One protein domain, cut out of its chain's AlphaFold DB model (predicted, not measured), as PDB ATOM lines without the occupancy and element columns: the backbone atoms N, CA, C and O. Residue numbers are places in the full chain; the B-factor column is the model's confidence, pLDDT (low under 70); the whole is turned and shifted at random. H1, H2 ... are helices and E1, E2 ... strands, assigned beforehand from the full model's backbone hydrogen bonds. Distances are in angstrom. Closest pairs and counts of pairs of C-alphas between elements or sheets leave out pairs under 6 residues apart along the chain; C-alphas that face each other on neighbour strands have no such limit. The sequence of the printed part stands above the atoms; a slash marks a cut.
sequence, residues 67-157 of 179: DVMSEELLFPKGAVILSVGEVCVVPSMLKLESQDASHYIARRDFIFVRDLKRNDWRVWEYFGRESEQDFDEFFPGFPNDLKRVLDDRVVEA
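What this domain is: This is residues 67 to 157 of the 179 residues of an uncharacterized protein of Acinetobacter calcoaceticus (UniProt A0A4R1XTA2). A long, twisted antiparallel sheet is built round the hairpin E3 and E4, with E1 and E2 one after the other along E3's free side and E5 along part of E4's. Short helix H1 lies off the sheet, and unnamed residues 139 to 157 run back lengthwise toward the hairpin's turn. The printed part has 91 residues, with named elements in the order E1 E2 E3 E4 E5 H1, mostly strand. It is only just loose, close to compact, with a radius of gyration of the C-alphas of 15.1 A, and elongated, spanning 48 by 26 by 20 A.

Where its parts are: E1 holds residues 68 to 73, from C-alpha 68 at (35.653, -37.847, 3.975). E2 is residues 78 to 82. E3, residues 85 to 97, measures 36.9 A, and E4, residues 103 to 114, 34.2 A. E5 is residues 121 to 126. H1, residues 132 to 138, ends at C-alpha 138, (25.254, -16.039, -18.246).

How they stand to each other: In this branched sheet E3 has three neighbours. E1, beside residues 92 to 97, and E2, beside 85 to 89, lie on one side of it, E4 on the other side. N 70 and O 95 are 2.9 A apart; N 80 and O 87, 2.8 A. E2 E3 E4 E5 form a meander, each strand the antiparallel neighbour of the one before. N 92 and O 108 are 2.8 A apart across E3 and E4; N 111 and O 124, 2.8 A across E4 and E5. H1 is not on the sheet, with 2 pairs of C-alphas within 10 A; its O i to N i+4 pairs are within hydrogen-bond range.

The domain as a whole: The C-alphas farthest apart, Asp 100 and Lys 117, are 49.2 A apart. The printed part has no cut and no long link. Residues 129 to 134, of which 132 to 134 belong to H1, stand free. Mean pLDDT of the printed part is 84.3; residues 148 to 157 are among those under 70.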
ATOM      1  N   ASP A  67      38.881 -36.316   7.086       67.75
ATOM      2  CA  ASP A  67      37.507 -35.959   6.735       67.75
ATOM      3  C   ASP A  67      37.175 -36.511   5.345       67.75
ATOM      4  O   ASP A  67      37.876 -36.260   4.355       67.75
ATOM      5  N   VAL A  68      36.079 -37.263   5.246       69.25
ATOM      6  CA  VAL A  68      35.653 -37.847   3.975       69.25
ATOM      7  C   VAL A  68      34.738 -36.856   3.270       69.25
ATOM      8  O   VAL A  68      33.557 -36.724   3.580       69.25
ATOM      9  N   MET A  69      35.286 -36.167   2.269       78.38
ATOM     10  CA  MET A  69      34.493 -35.396   1.314       78.38
ATOM     11  C   MET A  69      34.332 -36.174   0.011       78.38
ATOM     12  O   MET A  69      35.306 -36.386  -0.720       78.38
ATOM     13  N   SER A  70      33.094 -36.515  -0.335       82.94
ATOM     14  CA  SER A  70      32.759 -37.078  -1.643       82.94
ATOM     15  C   SER A  70      31.773 -36.183  -2.379       82.94
ATOM     16  O   SER A  70      30.862 -35.608  -1.794       82.94
ATOM     17  N   GLU A  71      31.985 -36.043  -3.681       86.75
ATOM     18  CA  GLU A  71      31.088 -35.329  -4.576       86.75
ATOM     19  C   GLU A  71      30.728 -36.256  -5.726       86.75
ATOM     20  O   GLU A  71      31.605 -36.754  -6.436       86.75
ATOM     21  N   GLU A  72      29.433 -36.482  -5.891       90.19
ATOM     22  CA  GLU A  72      28.882 -37.349  -6.920       90.19
ATOM     23  C   GLU A  72      27.993 -36.530  -7.853       90.19
ATOM     24  O   GLU A  72      27.101 -35.809  -7.403       90.19
ATOM     25  N   LEU A  73      28.232 -36.647  -9.160       91.12
ATOM     26  CA  LEU A  73      27.310 -36.140 -10.171       91.12
ATOM     27  C   LEU A  73      26.143 -37.119 -10.308       91.12
ATOM     28  O   LEU A  73      26.348 -38.316 -10.495       91.12
ATOM     29  N   LEU A  74      24.927 -36.594 -10.242       91.06
ATOM     30  CA  LEU A  74      23.692 -37.349 -10.403       91.06
ATOM     31  C   LEU A  74      23.260 -37.367 -11.878       91.06
ATOM     32  O   LEU A  74      23.899 -36.771 -12.749       91.06
ATOM     33  N   PHE A  75      22.151 -38.049 -12.175       91.12
ATOM     34  CA  PHE A  75      21.590 -38.050 -13.524       91.12
ATOM     35  C   PHE A  75      21.242 -36.623 -13.988       91.12
ATOM     36  O   PHE A  75      20.626 -35.874 -13.221       91.12
ATOM     37  N   PRO A  76      21.600 -36.239 -15.230       92.12
ATOM     38  CA  PRO A  76      21.276 -34.923 -15.765       92.12
ATOM     39  C   PRO A  76      19.774 -34.641 -15.732       92.12
ATOM     40  O   PRO A  76      18.969 -35.491 -16.111       92.12
ATOM     41  N   LYS A  77      19.401 -33.417 -15.344       90.31
ATOM     42  CA  LYS A  77      18.007 -32.941 -15.406       90.31
ATOM     43  C   LYS A  77      17.553 -32.700 -16.838       90.31
ATOM     44  O   LYS A  77      16.374 -32.830 -17.145       90.31
ATOM     45  N   GLY A  78      18.489 -32.332 -17.707       91.81
ATOM     46  CA  GLY A  78      18.222 -32.078 -19.111       91.81
ATOM     47  C   GLY A  78      19.362 -31.341 -19.795       91.81
ATOM     48  O   GLY A  78      20.312 -30.879 -19.155       91.81
ATOM     49  N   ALA A  79      19.234 -31.231 -21.114       94.62
ATOM     50  CA  ALA A  79      20.122 -30.457 -21.961       94.62
ATOM     51  C   ALA A  79      19.310 -29.578 -22.919       94.62
ATOM     52  O   ALA A  79      18.239 -29.971 -23.382       94.62
ATOM     53  N   VAL A  80      19.824 -28.390 -23.216       95.56
ATOM     54  CA  VAL A  80      19.196 -27.400 -24.091       95.56
ATOM     55  C   VAL A  80      20.258 -26.704 -24.939       95.56
ATOM     56  O   VAL A  80      21.381 -26.480 -24.492       95.56
ATOM     57  N   ILE A  81      19.908 -26.350 -26.174       96.62
ATOM     58  CA  ILE A  81      20.741 -25.491 -27.018       96.62
ATOM     59  C   ILE A  81      20.301 -24.041 -26.815       96.62
ATOM     60  O   ILE A  81      19.162 -23.690 -27.117       96.62
ATOM     61  N   LEU A  82      21.211 -23.204 -26.326       95.62
ATOM     62  CA  LEU A  82      21.027 -21.764 -26.155       95.62
ATOM     63  C   LEU A  82      21.962 -20.989 -27.088       95.62
ATOM     64  O   LEU A  82      22.852 -21.548 -27.729       95.62
ATOM     65  N   SER A  83      21.805 -19.666 -27.120       94.81
ATOM     66  CA  SER A  83      22.708 -18.773 -27.864       94.81
ATOM     67  C   SER A  83      24.170 -18.874 -27.405       94.81
ATOM     68  O   SER A  83      25.081 -18.586 -28.181       94.81
ATOM     69  N   VAL A  84      24.394 -19.313 -26.162       94.75
ATOM     70  CA  VAL A  84      25.720 -19.517 -25.564       94.75
ATOM     71  C   VAL A  84      26.339 -20.887 -25.870       94.75
ATOM     72  O   VAL A  84      27.531 -21.072 -25.634       94.75
ATOM     73  N   GLY A  85      25.570 -21.832 -26.424       96.50
ATOM     74  CA  GLY A  85      26.035 -23.179 -26.758       96.50
ATOM     75  C   GLY A  85      25.091 -24.288 -26.299       96.50
ATOM     76  O   GLY A  85      23.913 -24.057 -26.034       96.50
ATOM     77  N   GLU A  86      25.617 -25.507 -26.216       97.75
ATOM     78  CA  GLU A  86      24.913 -26.635 -25.596       97.75
ATOM     79  C   GLU A  86      25.074 -26.542 -24.076       97.75
ATOM     80  O   GLU A  86      26.188 -26.415 -23.571       97.75
ATOM     81  N   VAL A  87      23.959 -26.577 -23.354       97.12
ATOM     82  CA  VAL A  87      23.909 -26.436 -21.900       97.12
ATOM     83  C   VAL A  87      23.287 -27.684 -21.296       97.12
ATOM     84  O   VAL A  87      22.198 -28.080 -21.696       97.12
ATOM     85  N   CYS A  88      23.964 -28.294 -20.328       95.81
ATOM     86  CA  CYS A  88      23.511 -29.480 -19.613       95.81
ATOM     87  C   CYS A  88      23.491 -29.196 -18.111       95.81
ATOM     88  O   CYS A  88      24.488 -28.743 -17.548       95.81
ATOM     89  N   VAL A  89      22.358 -29.462 -17.466       94.44
ATOM     90  CA  VAL A  89      22.195 -29.270 -16.022       94.44
ATOM     91  C   VAL A  89      22.357 -30.612 -15.336       94.44
ATOM     92  O   VAL A  89      21.546 -31.523 -15.528       94.44
ATOM     93  N   VAL A  90      23.401 -30.729 -14.524       93.69
ATOM     94  CA  VAL A  90      23.746 -31.959 -13.819       93.69
ATOM     95  C   VAL A  90      23.758 -31.670 -12.320       93.69
ATOM     96  O   VAL A  90      24.657 -30.979 -11.837       93.69
ATOM     97  N   PRO A  91      22.770 -32.174 -11.570       91.88
ATOM     98  CA  PRO A  91      22.788 -32.068 -10.125       91.88
ATOM     99  C   PRO A  91      23.966 -32.848  -9.546       91.88
ATOM    100  O   PRO A  91      24.433 -33.835 -10.112       91.88
ATOM    101  N   SER A  92      24.429 -32.414  -8.386       89.88
ATOM    102  CA  SER A  92      25.462 -33.078  -7.609       89.88
ATOM    103  C   SER A  92      25.044 -33.227  -6.162       89.88
ATOM    104  O   SER A  92      24.250 -32.441  -5.639       89.88
ATOM    105  N   MET A  93      25.607 -34.241  -5.523       88.12
ATOM    106  CA  MET A  93      25.491 -34.478  -4.098       88.12
ATOM    107  C   MET A  93      26.885 -34.424  -3.485       88.12
ATOM    108  O   MET A  93      27.753 -35.231  -3.820       88.12
ATOM    109  N   LEU A  94      27.084 -33.467  -2.589       85.50
ATOM    110  CA  LEU A  94      28.250 -33.369  -1.729       85.50
ATOM    111  C   LEU A  94      27.917 -34.060  -0.408       85.50
ATOM    112  O   LEU A  94      26.934 -33.703   0.238       85.50
ATOM    113  N   LYS A  95      28.743 -35.024  -0.012       85.62
ATOM    114  CA  LYS A  95      28.705 -35.646   1.311       85.62
ATOM    115  C   LYS A  95      29.986 -35.288   2.046       85.62
ATOM    116  O   LYS A  95      31.077 -35.500   1.514       85.62
ATOM    117  N   LEU A  96      29.829 -34.740   3.240       81.81
ATOM    118  CA  LEU A  96      30.900 -34.503   4.196       81.81
ATOM    119  C   LEU A  96      30.634 -35.394   5.403       81.81
ATOM    120  O   LEU A  96      29.571 -35.296   6.017       81.81
ATOM    121  N   GLU A  97      31.589 -36.262   5.707       80.25
ATOM    122  CA  GLU A  97      31.618 -37.046   6.938       80.25
ATOM    123  C   GLU A  97      32.823 -36.572   7.744       80.25
ATOM    124  O   GLU A  97      33.967 -36.684   7.290       80.25
ATOM    125  N   SER A  98      32.554 -35.988   8.905       69.81
ATOM    126  CA  SER A  98      33.585 -35.571   9.852       69.81
ATOM    127  C   SER A  98      33.849 -36.658  10.891       69.81
ATOM    128  O   SER A  98      33.054 -37.579  11.092       69.81
ATOM    129  N   GLN A  99      34.983 -36.543  11.582       69.75
ATOM    130  CA  GLN A  99      35.399 -37.506  12.610       69.75
ATOM    131  C   GLN A  99      34.401 -37.668  13.775       69.75
ATOM    132  O   GLN A  99      34.385 -38.709  14.425       69.75
ATOM    133  N   ASP A 100      33.579 -36.655  14.049       72.12
ATOM    134  CA  ASP A 100      32.539 -36.665  15.087       72.12
ATOM    135  C   ASP A 100      31.228 -37.341  14.636       72.12
ATOM    136  O   ASP A 100      30.212 -37.225  15.318       72.12
ATOM    137  N   ALA A 101      31.250 -38.053  13.501       64.56
ATOM    138  CA  ALA A 101      30.089 -38.682  12.871       64.56
ATOM    139  C   ALA A 101      28.966 -37.694  12.505       64.56
ATOM    140  O   ALA A 101      27.825 -38.097  12.269       64.56
ATOM    141  N   SER A 102      29.276 -36.394  12.413       70.31
ATOM    142  CA  SER A 102      28.373 -35.454  11.765       70.31
ATOM    143  C   SER A 102      28.374 -35.725  10.256       70.31
ATOM    144  O   SER A 102      29.422 -35.861   9.615       70.31
ATOM    145  N   HIS A 103      27.176 -35.855   9.688       75.19
ATOM    146  CA  HIS A 103      26.983 -36.056   8.259       75.19
ATOM    147  C   HIS A 103      26.308 -34.819   7.685       75.19
ATOM    148  O   HIS A 103      25.202 -34.460   8.086       75.19
ATOM    149  N   TYR A 104      26.959 -34.186   6.716       78.88
ATOM    150  CA  TYR A 104      26.387 -33.076   5.969       78.88
ATOM    151  C   TYR A 104      26.189 -33.485   4.515       78.88
ATOM    152  O   TYR A 104      27.125 -33.905   3.827       78.88
ATOM    153  N   ILE A 105      24.950 -33.347   4.045       82.00
ATOM    154  CA  ILE A 105      24.582 -33.561   2.650       82.00
ATOM    155  C   ILE A 105      24.162 -32.218   2.066       82.00
ATOM    156  O   ILE A 105      23.189 -31.616   2.515       82.00
ATOM    157  N   ALA A 106      24.872 -31.777   1.033       82.62
ATOM    158  CA  ALA A 106      24.467 -30.643   0.214       82.62
ATOM    159  C   ALA A 106      24.173 -31.085  -1.213       82.62
ATOM    160  O   ALA A 106      24.853 -31.945  -1.778       82.62
ATOM    161  N   ARG A 107      23.178 -30.443  -1.821       84.00
ATOM    162  CA  ARG A 107      22.877 -30.581  -3.243       84.00
ATOM    163  C   ARG A 107      23.088 -29.253  -3.942       84.00
ATOM    164  O   ARG A 107      22.680 -28.213  -3.438       84.00
ATOM    165  N   ARG A 108      23.715 -29.305  -5.113       86.50
ATOM    166  CA  ARG A 108      23.844 -28.152  -6.011       86.50
ATOM    167  C   ARG A 108      23.861 -28.593  -7.456       86.50
ATOM    168  O   ARG A 108      24.203 -29.741  -7.742       86.50
ATOM    169  N   ASP A 109      23.539 -27.678  -8.354       90.88
ATOM    170  CA  ASP A 109      23.613 -27.947  -9.781       90.88
ATOM    171  C   ASP A 109      24.940 -27.482 -10.358       90.88
ATOM    172  O   ASP A 109      25.407 -26.372 -10.104       90.88
ATOM    173  N   PHE A 110      25.511 -28.326 -11.207       93.31
ATOM    174  CA  PHE A 110      26.520 -27.916 -12.160       93.31
ATOM    175  C   PHE A 110      25.859 -27.692 -13.513       93.31
ATOM    176  O   PHE A 110      25.209 -28.580 -14.068       93.31
ATOM    177  N   ILE A 111      26.059 -26.504 -14.068       95.38
ATOM    178  CA  ILE A 111      25.644 -26.173 -15.423       95.38
ATOM    179  C   ILE A 111      26.874 -26.296 -16.320       95.38
ATOM    180  O   ILE A 111      27.790 -25.472 -16.285       95.38
ATOM    181  N   PHE A 112      26.909 -27.365 -17.107       97.00
ATOM    182  CA  PHE A 112      27.946 -27.620 -18.097       97.00
ATOM    183  C   PHE A 112      27.592 -26.908 -19.397       97.00
ATOM    184  O   PHE A 112      26.500 -27.091 -19.927       97.00
ATOM    185  N   VAL A 113      28.525 -26.124 -19.928       97.81
ATOM    186  CA  VAL A 113      28.344 -25.341 -21.152       97.81
ATOM    187  C   VAL A 113      29.401 -25.729 -22.166       97.81
ATOM    188  O   VAL A 113      30.599 -25.601 -21.902       97.81
ATOM    189  N   ARG A 114      28.962 -26.169 -23.340       97.94
ATOM    190  CA  ARG A 114      29.818 -26.457 -24.485       97.94
ATOM    191  C   ARG A 114      29.711 -25.344 -25.505       97.94
ATOM    192  O   ARG A 114      28.659 -25.127 -26.107       97.94
ATOM    193  N   ASP A 115      30.836 -24.702 -25.772       95.25
ATOM    194  CA  ASP A 115      30.956 -23.828 -26.930       95.25
ATOM    195  C   ASP A 115      30.947 -24.685 -28.203       95.25
ATOM    196  O   ASP A 115      31.848 -25.491 -28.439       95.25
ATOM    197  N   LEU A 116      29.931 -24.516 -29.048       94.81
ATOM    198  CA  LEU A 116      29.771 -25.331 -30.256       94.81
ATOM    199  C   LEU A 116      30.817 -25.029 -31.342       94.81
ATOM    200  O   LEU A 116      31.046 -25.867 -32.211       94.81
ATOM    201  N   LYS A 117      31.465 -23.857 -31.309       93.38
ATOM    202  CA  LYS A 117      32.501 -23.478 -32.284       93.38
ATOM    203  C   LYS A 117      33.865 -24.028 -31.889       93.38
ATOM    204  O   LYS A 117      34.602 -24.519 -32.737       93.38
ATOM    205  N   ARG A 118      34.216 -23.902 -30.609       92.00
ATOM    206  CA  ARG A 118      35.519 -24.322 -30.067       92.00
ATOM    207  C   ARG A 118      35.523 -25.762 -29.572       92.00
ATOM    208  O   ARG A 118      36.595 -26.342 -29.417       92.00
ATOM    209  N   ASN A 119      34.340 -26.330 -29.357       94.00
ATOM    210  CA  ASN A 119      34.141 -27.657 -28.800       94.00
ATOM    211  C   ASN A 119      34.794 -27.833 -27.412       94.00
ATOM    212  O   ASN A 119      35.234 -28.930 -27.066       94.00
ATOM    213  N   ASP A 120      34.884 -26.754 -26.621       94.69
ATOM    214  CA  ASP A 120      35.357 -26.783 -25.236       94.69
ATOM    215  C   ASP A 120      34.186 -26.750 -24.248       94.69
ATOM    216  O   ASP A 120      33.208 -26.027 -24.433       94.69
ATOM    217  N   TRP A 121      34.306 -27.554 -23.190       96.31
ATOM    218  CA  TRP A 121      33.362 -27.588 -22.078       96.31
ATOM    219  C   TRP A 121      33.861 -26.728 -20.924       96.31
ATOM    220  O   TRP A 121      35.030 -26.802 -20.530       96.31
ATOM    221  N   ARG A 122      32.943 -25.955 -20.355       97.38
ATOM    222  CA  ARG A 122      33.114 -25.181 -19.127       97.38
ATOM    223  C   ARG A 122      32.002 -25.529 -18.155       97.38
ATOM    224  O   ARG A 122      30.976 -26.071 -18.553       97.38
ATOM    225  N   VAL A 123      32.217 -25.228 -16.887       95.88
ATOM    226  CA  VAL A 123      31.275 -25.509 -15.813       95.88
ATOM    227  C   VAL A 123      30.955 -24.228 -15.062       95.88
ATOM    228  O   VAL A 123      31.818 -23.367 -14.885       95.88
ATOM    229  N   TRP A 124      29.709 -24.113 -14.634       94.38
ATOM    230  CA  TRP A 124      29.254 -23.116 -13.685       94.38
ATOM    231  C   TRP A 124      28.578 -23.808 -12.507       94.38
ATOM    232  O   TRP A 124      27.828 -24.764 -12.701       94.38
ATOM    233  N   GLU A 125      28.863 -23.341 -11.297       90.44
ATOM    234  CA  GLU A 125      28.219 -23.818 -10.072       90.44
ATOM    235  C   GLU A 125      27.010 -22.935  -9.780       90.44
ATOM    236  O   GLU A 125      27.159 -21.721  -9.649       90.44
ATOM    237  N   TYR A 126      25.828 -23.545  -9.707       89.75
ATOM    238  CA  TYR A 126      24.576 -22.869  -9.392       89.75
ATOM    239  C   TYR A 126      24.169 -23.186  -7.953       89.75
ATOM    240  O   TYR A 126      23.874 -24.339  -7.617       89.75
ATOM    241  N   PHE A 127      24.164 -22.156  -7.106       83.69
ATOM    242  CA  PHE A 127      23.853 -22.263  -5.681       83.69
ATOM    243  C   PHE A 127      22.393 -21.921  -5.355       83.69
ATOM    244  O   PHE A 127      21.969 -22.118  -4.219       83.69
ATOM    245  N   GLY A 128      21.622 -21.398  -6.312       84.31
ATOM    246  CA  GLY A 128      20.217 -21.017  -6.121       84.31
ATOM    247  C   GLY A 128      20.003 -19.634  -5.533       84.31
ATOM    248  O   GLY A 128      18.863 -19.207  -5.369       84.31
ATOM    249  N   ARG A 129      21.093 -18.938  -5.213       87.12
ATOM    250  CA  ARG A 129      21.094 -17.598  -4.616       87.12
ATOM    251  C   ARG A 129      21.608 -16.525  -5.570       87.12
ATOM    252  O   ARG A 129      21.731 -15.366  -5.183       87.12
ATOM    253  N   GLU A 130      21.941 -16.909  -6.797       89.38
ATOM    254  CA  GLU A 130      22.336 -15.998  -7.863       89.38
ATOM    255  C   GLU A 130      21.217 -15.005  -8.166       89.38
ATOM    256  O   GLU A 130      20.038 -15.363  -8.220       89.38
ATOM    257  N   SER A 131      21.594 -13.748  -8.410       92.12
ATOM    258  CA  SER A 131      20.635 -12.758  -8.885       92.12
ATOM    259  C   SER A 131      20.083 -13.174 -10.254       92.12
ATOM    260  O   SER A 131      20.802 -13.730 -11.087       92.12
ATOM    261  N   GLU A 132      18.804 -12.888 -10.510       91.31
ATOM    262  CA  GLU A 132      18.191 -13.157 -11.816       91.31
ATOM    263  C   GLU A 132      18.939 -12.428 -12.940       91.31
ATOM    264  O   GLU A 132      19.202 -13.012 -13.984       91.31
ATOM    265  N   GLN A 133      19.390 -11.199 -12.672       94.38
ATOM    266  CA  GLN A 133      20.185 -10.407 -13.606       94.38
ATOM    267  C   GLN A 133      21.503 -11.093 -13.999       94.38
ATOM    268  O   GLN A 133      21.819 -11.159 -15.186       94.38
ATOM    269  N   ASP A 134      22.282 -11.581 -13.028       93.81
ATOM    270  CA  ASP A 134      23.546 -12.267 -13.323       93.81
ATOM    271  C   ASP A 134      23.283 -13.597 -14.034       93.81
ATOM    272  O   ASP A 134      23.961 -13.928 -15.007       93.81
ATOM    273  N   PHE A 135      22.272 -14.348 -13.588       94.31
ATOM    274  CA  PHE A 135      21.884 -15.608 -14.218       94.31
ATOM    275  C   PHE A 135      21.531 -15.403 -15.698       94.31
ATOM    276  O   PHE A 135      22.038 -16.125 -16.557       94.31
ATOM    277  N   ASP A 136      20.721 -14.391 -16.008       95.19
ATOM    278  CA  ASP A 136      20.307 -14.066 -17.374       95.19
ATOM    279  C   ASP A 136      21.463 -13.533 -18.228       95.19
ATOM    280  O   ASP A 136      21.484 -13.741 -19.444       95.19
ATOM    281  N   GLU A 137      22.463 -12.886 -17.618       95.62
ATOM    282  CA  GLU A 137      23.693 -12.527 -18.321       95.62
ATOM    283  C   GLU A 137      24.435 -13.781 -18.803       95.62
ATOM    284  O   GLU A 137      24.898 -13.820 -19.949       95.62
ATOM    285  N   PHE A 138      24.550 -14.795 -17.943       95.44
ATOM    286  CA  PHE A 138      25.254 -16.039 -18.246       95.44
ATOM    287  C   PHE A 138      24.463 -16.966 -19.180       95.44
ATOM    288  O   PHE A 138      25.064 -17.624 -20.040       95.44
ATOM    289  N   PHE A 139      23.138 -17.005 -19.024       95.50
ATOM    290  CA  PHE A 139      22.228 -17.939 -19.689       95.50
ATOM    291  C   PHE A 139      20.967 -17.234 -20.216       95.50
ATOM    292  O   PHE A 139      19.856 -17.499 -19.753       95.50
ATOM    293  N   PRO A 140      21.096 -16.351 -21.217       94.75
ATOM    294  CA  PRO A 140      19.949 -15.629 -21.754       94.75
ATOM    295  C   PRO A 140      18.920 -16.597 -22.356       94.75
ATOM    296  O   PRO A 140      19.241 -17.383 -23.253       94.75
ATOM    297  N   GLY A 141      17.673 -16.514 -21.882       92.94
ATOM    298  CA  GLY A 141      16.569 -17.364 -22.340       92.94
ATOM    299  C   GLY A 141      16.592 -18.789 -21.781       92.94
ATOM    300  O   GLY A 141      16.054 -19.698 -22.412       92.94
ATOM    301  N   PHE A 142      17.232 -19.006 -20.630       94.00
ATOM    302  CA  PHE A 142      17.267 -20.315 -19.987       94.00
ATOM    303  C   PHE A 142      15.855 -20.817 -19.610       94.00
ATOM    304  O   PHE A 142      15.065 -20.050 -19.052       94.00
ATOM    305  N   PRO A 143      15.518 -22.095 -19.860       90.94
ATOM    306  CA  PRO A 143      14.198 -22.635 -19.541       90.94
ATOM    307  C   PRO A 143      13.905 -22.678 -18.030       90.94
ATOM    308  O   PRO A 143      14.679 -23.217 -17.235       90.94
ATOM    309  N   ASN A 144      12.754 -22.136 -17.625       84.44
ATOM    310  CA  ASN A 144      12.343 -22.056 -16.216       84.44
ATOM    311  C   ASN A 144      12.107 -23.424 -15.556       84.44
ATOM    312  O   ASN A 144      12.248 -23.554 -14.341       84.44
ATOM    313  N   ASP A 145      11.726 -24.432 -16.333       83.19
ATOM    314  CA  ASP A 145      11.531 -25.813 -15.890       83.19
ATOM    315  C   ASP A 145      12.856 -26.493 -15.513       83.19
ATOM    316  O   ASP A 145      12.900 -27.238 -14.535       83.19
ATOM    317  N   LEU A 146      13.956 -26.163 -16.201       82.88
ATOM    318  CA  LEU A 146      15.296 -26.662 -15.867       82.88
ATOM    319  C   LEU A 146      15.915 -25.965 -14.642       82.88
ATOM    320  O   LEU A 146      16.718 -26.573 -13.937       82.88
ATOM    321  N   LYS A 147      15.532 -24.712 -14.359       70.06
ATOM    322  CA  LYS A 147      16.083 -23.885 -13.261       70.06
ATOM    323  C   LYS A 147      15.608 -24.315 -11.857       70.06
ATOM    324  O   LYS A 147      16.177 -23.895 -10.855       70.06
ATOM    325  N   ARG A 148      14.539 -25.115 -11.761       58.03
ATOM    326  CA  ARG A 148      13.640 -25.160 -10.587       58.03
ATOM    327  C   ARG A 148      13.871 -26.242  -9.523       58.03
ATOM    328  O   ARG A 148      12.987 -26.431  -8.698       58.03
ATOM    329  N   VAL A 149      15.003 -26.947  -9.483       57.66
ATOM    330  CA  VAL A 149      15.145 -28.078  -8.533       57.66
ATOM    331  C   VAL A 149      16.470 -28.063  -7.776       57.66
ATOM    332  O   VAL A 149      17.286 -28.966  -7.930       57.66
ATOM    333  N   LEU A 150      16.704 -27.069  -6.930       56.28
ATOM    334  CA  LEU A 150      17.606 -27.294  -5.801       56.28
ATOM    335  C   LEU A 150      16.744 -27.908  -4.696       56.28
ATOM    336  O   LEU A 150      15.806 -27.278  -4.235       56.28
ATOM    337  N   ASP A 151      16.980 -29.181  -4.377       48.78
ATOM    338  CA  ASP A 151      16.420 -29.804  -3.171       48.78
ATOM    339  C   ASP A 151      17.449 -29.558  -2.067       48.78
ATOM    340  O   ASP A 151      18.359 -30.353  -1.842       48.78
ATOM    341  N   ASP A 152      17.363 -28.376  -1.478       47.22
ATOM    342  CA  ASP A 152      18.224 -27.779  -0.460       47.22
ATOM    343  C   ASP A 152      17.915 -28.292   0.951       47.22
ATOM    344  O   ASP A 152      18.157 -27.610   1.947       47.22
ATOM    345  N   ARG A 153      17.433 -29.537   1.060       38.72
ATOM    346  CA  ARG A 153      17.316 -30.239   2.339       38.72
ATOM    347  C   ARG A 153      18.704 -30.467   2.938       38.72
ATOM    348  O   ARG A 153      19.294 -31.534   2.790       38.72
ATOM    349  N   VAL A 154      19.193 -29.454   3.648       43.50
ATOM    350  CA  VAL A 154      20.131 -29.607   4.752       43.50
ATOM    351  C   VAL A 154      19.399 -30.459   5.778       43.50
ATOM    352  O   VAL A 154      18.507 -29.988   6.479       43.50
ATOM    353  N   VAL A 155      19.710 -31.749   5.810       41.94
ATOM    354  CA  VAL A 155      19.373 -32.565   6.971       41.94
ATOM    355  C   VAL A 155      20.483 -32.273   7.968       41.94
ATOM    356  O   VAL A 155      21.579 -32.812   7.843       41.94
ATOM    357  N   GLU A 156      20.238 -31.344   8.892       41.41
ATOM    358  CA  GLU A 156      21.061 -31.280  10.098       41.41
ATOM    359  C   GLU A 156      20.953 -32.643  10.784       41.41
ATOM    360  O   GLU A 156      19.859 -33.208  10.886       41.41
ATOM    361  N   ALA A 157      22.094 -33.201  11.186       43.00
ATOM    362  CA  ALA A 157      22.123 -34.430  11.954       43.00
ATOM    363  C   ALA A 157      21.351 -34.191  13.260       43.00
ATOM    364  O   ALA A 157      21.846 -33.542  14.179       43.00
TER     365      ALA A 157